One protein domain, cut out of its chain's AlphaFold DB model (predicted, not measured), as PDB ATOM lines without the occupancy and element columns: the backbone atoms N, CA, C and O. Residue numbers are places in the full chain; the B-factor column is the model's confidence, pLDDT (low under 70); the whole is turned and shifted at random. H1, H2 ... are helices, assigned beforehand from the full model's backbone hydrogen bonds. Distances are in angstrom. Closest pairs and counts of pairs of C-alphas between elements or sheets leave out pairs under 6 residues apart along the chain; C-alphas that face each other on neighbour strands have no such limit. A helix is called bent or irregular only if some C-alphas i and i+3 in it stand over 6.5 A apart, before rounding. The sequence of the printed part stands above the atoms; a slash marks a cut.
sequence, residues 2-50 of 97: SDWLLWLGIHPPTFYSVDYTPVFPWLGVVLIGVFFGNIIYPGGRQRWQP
ATOM      1  N   SER A   2      28.450  19.691 -29.511       60.47
ATOM      2  CA  SER A   2      28.594  21.009 -28.869       60.47
ATOM      3  C   SER A   2      28.319  22.177 -29.825       60.47
ATOM      4  O   SER A   2      28.430  23.331 -29.428       60.47
ATOM      5  N   ASP A   3      27.896  21.893 -31.058       66.38
ATOM      6  CA  ASP A   3      27.669  22.911 -32.097       66.38
ATOM      7  C   ASP A   3      26.409  23.756 -31.832       66.38
ATOM      8  O   ASP A   3      26.191  24.799 -32.444       66.38
ATOM      9  N   TRP A   4      25.578  23.340 -30.872       72.19
ATOM     10  CA  TRP A   4      24.368  24.059 -30.488       72.19
ATOM     11  C   TRP A   4      24.643  25.329 -29.681       72.19
ATOM     12  O   TRP A   4      23.721  26.117 -29.538       72.19
ATOM     13  N   LEU A   5      25.855  25.555 -29.158       77.62
ATOM     14  CA  LEU A   5      26.210  26.771 -28.407       77.62
ATOM     15  C   LEU A   5      26.985  27.805 -29.234       77.62
ATOM     16  O   LEU A   5      27.358  28.861 -28.716       77.62
ATOM     17  N   LEU A   6      27.188  27.543 -30.527       78.12
ATOM     18  CA  LEU A   6      27.943  28.434 -31.406       78.12
ATOM     19  C   LEU A   6      27.337  29.842 -31.457       78.12
ATOM     20  O   LEU A   6      28.059  30.823 -31.518       78.12
ATOM     21  N   TRP A   7      26.024  30.009 -31.357       74.88
ATOM     22  CA  TRP A   7      25.422  31.349 -31.339       74.88
ATOM     23  C   TRP A   7      25.755  32.148 -30.062       74.88
ATOM     24  O   TRP A   7      25.771  33.376 -30.109       74.88
ATOM     25  N   LEU A   8      26.092  31.482 -28.952       77.31
ATOM     26  CA  LEU A   8      26.506  32.109 -27.688       77.31
ATOM     27  C   LEU A   8      28.014  32.385 -27.588       77.31
ATOM     28  O   LEU A   8      28.451  32.946 -26.588       77.31
ATOM     29  N   GLY A   9      28.815  32.010 -28.591       74.75
ATOM     30  CA  GLY A   9      30.275  32.168 -28.533       74.75
ATOM     31  C   GLY A   9      31.020  30.982 -27.935       74.75
ATOM     32  O   GLY A   9      32.242  31.028 -27.835       74.75
ATOM     33  N   ILE A  10      30.318  29.911 -27.556       77.06
ATOM     34  CA  ILE A  10      30.957  28.699 -27.043       77.06
ATOM     35  C   ILE A  10      31.107  27.743 -28.221       77.06
ATOM     36  O   ILE A  10      30.141  27.135 -28.680       77.06
ATOM     37  N   HIS A  11      32.334  27.634 -28.713       75.12
ATOM     38  CA  HIS A  11      32.681  26.766 -29.825       75.12
ATOM     39  C   HIS A  11      33.757  25.753 -29.415       75.12
ATOM     40  O   HIS A  11      34.569  26.028 -28.527       75.12
ATOM     41  N   PRO A  12      33.783  24.559 -30.035       73.06
ATOM     42  CA  PRO A  12      34.898  23.635 -29.881       73.06
ATOM     43  C   PRO A  12      36.219  24.302 -30.302       73.06
ATOM     44  O   PRO A  12      36.209  25.121 -31.227       73.06
ATOM     45  N   PRO A  13      37.372  23.902 -29.730       67.81
ATOM     46  CA  PRO A  13      38.684  24.403 -30.159       67.81
ATOM     47  C   PRO A  13      38.983  24.150 -31.644       67.81
ATOM     48  O   PRO A  13      39.841  24.799 -32.227       67.81
ATOM     49  N   THR A  14      38.280  23.194 -32.257       73.62
ATOM     50  CA  THR A  14      38.422  22.805 -33.664       73.62
ATOM     51  C   THR A  14      37.583  23.649 -34.626       73.62
ATOM     52  O   THR A  14      37.716  23.485 -35.835       73.62
ATOM     53  N   PHE A  15      36.701  24.520 -34.126       74.56
ATOM     54  CA  PHE A  15      35.863  25.373 -34.966       74.56
ATOM     55  C   PHE A  15      36.579  26.695 -35.252       74.56
ATOM     56  O   PHE A  15      36.822  27.484 -34.340       74.56
ATOM     57  N   TYR A  16      36.892  26.933 -36.525       69.81
ATOM     58  CA  TYR A  16      37.485  28.174 -37.007       69.81
ATOM     59  C   TYR A  16      36.705  28.661 -38.226       69.81
ATOM     60  O   TYR A  16      36.534  27.928 -39.199       69.81
ATOM     61  N   SER A  17      36.221  29.897 -38.169       78.25
ATOM     62  CA  SER A  17      35.580  30.575 -39.291       78.25
ATOM     63  C   SER A  17      35.980  32.042 -39.257       78.25
ATOM     64  O   SER A  17      35.964  32.666 -38.196       78.25
ATOM     65  N   VAL A  18      36.354  32.572 -40.420       72.12
ATOM     66  CA  VAL A  18      36.844  33.949 -40.579       72.12
ATOM     67  C   VAL A  18      35.746  34.970 -40.266       72.12
ATOM     68  O   VAL A  18      36.034  36.021 -39.703       72.12
ATOM     69  N   ASP A  19      34.488  34.616 -40.539       76.44
ATOM     70  CA  ASP A  19      33.329  35.511 -40.419       76.44
ATOM     71  C   ASP A  19      32.425  35.160 -39.225       76.44
ATOM     72  O   ASP A  19      31.236  35.483 -39.195       76.44
ATOM     73  N   TYR A  20      32.954  34.451 -38.230       81.94
ATOM     74  CA  TYR A  20      32.169  34.067 -37.064       81.94
ATOM     75  C   TYR A  20      32.137  35.176 -36.008       81.94
ATOM     76  O   TYR A  20      33.129  35.464 -35.339       81.94
ATOM     77  N   THR A  21      30.955  35.760 -35.816       81.19
ATOM     78  CA  THR A  21      30.687  36.758 -34.774       81.19
ATOM     79  C   THR A  21      29.562  36.270 -33.856       81.19
ATOM     80  O   THR A  21      28.400  36.265 -34.276       81.19
ATOM     81  N   PRO A  22      29.852  35.841 -32.614       85.69
ATOM     82  CA  PRO A  22      28.820  35.323 -31.718       85.69
ATOM     83  C   PRO A  22      27.834  36.407 -31.271       85.69
ATOM     84  O   PRO A  22      28.165  37.587 -31.221       85.69
ATOM     85  N   VAL A  23      26.611  36.024 -30.901       84.88
ATOM     86  CA  VAL A  23      25.580  36.988 -30.476       84.88
ATOM     87  C   VAL A  23      26.009  37.710 -29.200       84.88
ATOM     88  O   VAL A  23      25.829  38.917 -29.073       84.88
ATOM     89  N   PHE A  24      26.619  36.996 -28.258       84.00
ATOM     90  CA  PHE A  24      27.243  37.597 -27.087       84.00
ATOM     91  C   PHE A  24      28.753  37.749 -27.331       84.00
ATOM     92  O   PHE A  24      29.377  36.779 -27.759       84.00
ATOM     93  N   PRO A  25      29.374  38.918 -27.076       85.31
ATOM     94  CA  PRO A  25      28.816  40.156 -26.514       85.31
ATOM     95  C   PRO A  25      28.322  41.167 -27.569       85.31
ATOM     96  O   PRO A  25      27.871  42.258 -27.211       85.31
ATOM     97  N   TRP A  26      28.413  40.840 -28.862       87.69
ATOM     98  CA  TRP A  26      28.194  41.785 -29.963       87.69
ATOM     99  C   TRP A  26      26.791  42.399 -29.994       87.69
ATOM    100  O   TRP A  26      26.647  43.576 -30.320       87.69
ATOM    101  N   LEU A  27      25.768  41.664 -29.556       90.00
ATOM    102  CA  LEU A  27      24.416  42.186 -29.368       90.00
ATOM    103  C   LEU A  27      24.402  43.398 -28.428       90.00
ATOM    104  O   LEU A  27      23.711  44.372 -28.703       90.00
ATOM    105  N   GLY A  28      25.196  43.381 -27.354       91.38
ATOM    106  CA  GLY A  28      25.320  44.518 -26.441       91.38
ATOM    107  C   GLY A  28      25.862  45.764 -27.141       91.38
ATOM    108  O   GLY A  28      25.314  46.850 -26.977       91.38
ATOM    109  N   VAL A  29      26.879  45.605 -27.993       91.94
ATOM    110  CA  VAL A  29      27.446  46.702 -28.799       91.94
ATOM    111  C   VAL A  29      26.403  47.268 -29.769       91.94
ATOM    112  O   VAL A  29      26.250  48.487 -29.868       91.94
ATOM    113  N   VAL A  30      25.636  46.398 -30.433       92.38
ATOM    114  CA  VAL A  30      24.530  46.809 -31.315       92.38
ATOM    115  C   VAL A  30      23.475  47.593 -30.532       92.38
ATOM    116  O   VAL A  30      23.063  48.666 -30.972       92.38
ATOM    117  N   LEU A  31      23.070  47.110 -29.354       93.94
ATOM    118  CA  LEU A  31      22.082  47.781 -28.504       93.94
ATOM    119  C   LEU A  31      22.564  49.149 -28.013       93.94
ATOM    120  O   LEU A  31      21.780  50.096 -28.010       93.94
ATOM    121  N   ILE A  32      23.845  49.284 -27.658       94.31
ATOM    122  CA  ILE A  32      24.453  50.580 -27.329       94.31
ATOM    123  C   ILE A  32      24.332  51.537 -28.525       94.31
ATOM    124  O   ILE A  32      23.898  52.678 -28.364       94.31
ATOM    125  N   GLY A  33      24.639  51.068 -29.738       90.81
ATOM    126  CA  GLY A  33      24.464  51.847 -30.966       90.81
ATOM    127  C   GLY A  33      23.012  52.275 -31.206       90.81
ATOM    128  O   GLY A  33      22.754  53.441 -31.502       90.81
ATOM    129  N   VAL A  34      22.050  51.367 -31.013       91.56
ATOM    130  CA  VAL A  34      20.608  51.655 -31.126       91.56
ATOM    131  C   VAL A  34      20.160  52.676 -30.080       91.56
ATOM    132  O   VAL A  34      19.398  53.588 -30.401       91.56
ATOM    133  N   PHE A  35      20.637  52.562 -28.839       92.56
ATOM    134  CA  PHE A  35      20.339  53.509 -27.768       92.56
ATOM    135  C   PHE A  35      20.810  54.924 -28.129       92.56
ATOM    136  O   PHE A  35      20.010  55.862 -28.114       92.56
ATOM    137  N   PHE A  36      22.067  55.075 -28.554       89.88
ATOM    138  CA  PHE A  36      22.579  56.365 -29.027       89.88
ATOM    139  C   PHE A  36      21.833  56.867 -30.268       89.88
ATOM    140  O   PHE A  36      21.505  58.050 -30.351       89.88
ATOM    141  N   GLY A  37      21.496  55.976 -31.204       86.75
ATOM    142  CA  GLY A  37      20.694  56.302 -32.382       86.75
ATOM    143  C   GLY A  37      19.333  56.899 -32.019       86.75
ATOM    144  O   GLY A  37      18.963  57.935 -32.563       86.75
ATOM    145  N   ASN A  38      18.628  56.318 -31.045       87.25
ATOM    146  CA  ASN A  38      17.343  56.835 -30.563       87.25
ATOM    147  C   ASN A  38      17.468  58.205 -29.878       87.25
ATOM    148  O   ASN A  38      16.590  59.051 -30.036       87.25
ATOM    149  N   ILE A  39      18.561  58.446 -29.144       86.69
ATOM    150  CA  ILE A  39      18.822  59.744 -28.501       86.69
ATOM    151  C   ILE A  39      19.108  60.832 -29.544       86.69
ATOM    152  O   ILE A  39      18.596  61.950 -29.432       86.69
ATOM    153  N   ILE A  40      19.923  60.520 -30.557       84.75
ATOM    154  CA  ILE A  40      20.384  61.483 -31.570       84.75
ATOM    155  C   ILE A  40      19.319  61.718 -32.661       84.75
ATOM    156  O   ILE A  40      19.198  62.838 -33.172       84.75
ATOM    157  N   TYR A  41      18.520  60.697 -32.992       83.38
ATOM    158  CA  TYR A  41      17.513  60.710 -34.063       83.38
ATOM    159  C   TYR A  41      16.092  60.366 -33.566       83.38
ATOM    160  O   TYR A  41      15.485  59.397 -34.042       83.38
ATOM    161  N   PRO A  42      15.507  61.138 -32.633       79.81
ATOM    162  CA  PRO A  42      14.151  60.880 -32.165       79.81
ATOM    163  C   PRO A  42      13.143  60.988 -33.320       79.81
ATOM    164  O   PRO A  42      13.103  61.980 -34.051       79.81
ATOM    165  N   GLY A  43      12.333  59.941 -33.507       79.56
ATOM    166  CA  GLY A  43      11.335  59.875 -34.583       79.56
ATOM    167  C   GLY A  43      11.931  59.850 -35.997       79.56
ATOM    168  O   GLY A  43      11.276  60.294 -36.938       79.56
ATOM    169  N   GLY A  44      13.184  59.405 -36.151       74.75
ATOM    170  CA  GLY A  44      13.882  59.369 -37.441       74.75
ATOM    171  C   GLY A  44      14.328  60.744 -37.947       74.75
ATOM    172  O   GLY A  44      14.829  60.857 -39.065       74.75
ATOM    173  N   ARG A  45      14.165  61.799 -37.138       72.94
ATOM    174  CA  ARG A  45      14.627  63.152 -37.454       72.94
ATOM    175  C   ARG A  45      15.868  63.465 -36.643       72.94
ATOM    176  O   ARG A  45      15.905  63.270 -35.433       72.94
ATOM    177  N   GLN A  46      16.888  63.965 -37.327       71.69
ATOM    178  CA  GLN A  46      18.145  64.347 -36.708       71.69
ATOM    179  C   GLN A  46      17.912  65.522 -35.750       71.69
ATOM    180  O   GLN A  46      17.682  66.646 -36.190       71.69
ATOM    181  N   ARG A  47      17.955  65.265 -34.436       68.88
ATOM    182  CA  ARG A  47      17.786  66.307 -33.409       68.88
ATOM    183  C   ARG A  47      19.052  67.134 -33.230       68.88
ATOM    184  O   ARG A  47      18.971  68.309 -32.887       68.88
ATOM    185  N   TRP A  48      20.208  66.524 -33.472       65.50
ATOM    186  CA  TRP A  48      21.511  67.161 -33.344       65.50
ATOM    187  C   TRP A  48      22.253  67.108 -34.677       65.50
ATOM    188  O   TRP A  48      22.531  66.028 -35.197       65.50
ATOM    189  N   GLN A  49      22.550  68.277 -35.246       67.31
ATOM    190  CA  GLN A  49      23.446  68.409 -36.391       67.31
ATOM    191  C   GLN A  49      24.856  68.651 -35.853       67.31
ATOM    192  O   GLN A  49      25.181  69.795 -35.529       67.31
ATOM    193  N   PRO A  50      25.700  67.612 -35.707       68.44
ATOM    194  CA  PRO A  50      27.109  67.864 -35.490       68.44
ATOM    195  C   PRO A  50      27.615  68.647 -36.706       68.44
ATOM    196  O   PRO A  50      27.243  68.329 -37.839       68.44
TER     197      PRO A  50
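AT A GLANCE: This is residues 2 to 50 of the 97 residues of the protein "DUF1624 domain-containing protein" of Methanoregulaceae archaeon (UniProt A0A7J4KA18). A single long helix, H2, makes most of the length of a rod, with a looped head at one end and a short tail at the other. The head holds the short helix H1, which meets the first residues of H2 nearly end to end, and a wide loop, residues 9 to 22; the tail is residues 41 to 50. The middle of H2, residues 27 to 36, stands free between the two ends. The printed part has 49 residues with two named helices, H1 then H2, and no named strand; the class is all helix, though the named helices hold 24 residues, under half. The whole is extended, with a radius of gyration of the C-alphas of 16.7 A and spans of 48 by 18 by 12 A.

IN THESE COORDINATES: H1 is residues 3 to 8, beginning at C-alpha 3 (27.669, 22.911, -32.097). It is irregular: C-alphas 4 and 7 are 7.4 A apart. Residues 9 to 22 belong to no named element. H2 is residues 23 to 40, from C-alpha 23 (25.580, 36.988, -30.476) to C-alpha 40 (20.384, 61.483, -31.570), 25.1 A.

HOW THE PARTS SIT: H1 and H2 touch, H2 with residues 23 to 24 alone; the closest C-alphas, those of Leu 8 and Phe 24, are 5.6 A apart. They run the same way at a shallow tilt of 28 degrees, with H1's line a rough one. Of the O i to N i+4 pairs, 0 of 2 in H1 and 12 of 14 in H2 are within hydrogen-bond range; in H1, 2 of 3 O i to N i+3 pairs are.

THE WHOLE: The C-alphas farthest apart, those of Ser 2 and Gln 49, are 48.3 A apart. The printed part has no cut. The link from H1 to H2, 14 residues, is long. The mean pLDDT of the printed part is 79.7; residues 2 to 3, 13, 16 and 47 to 50 are under 70.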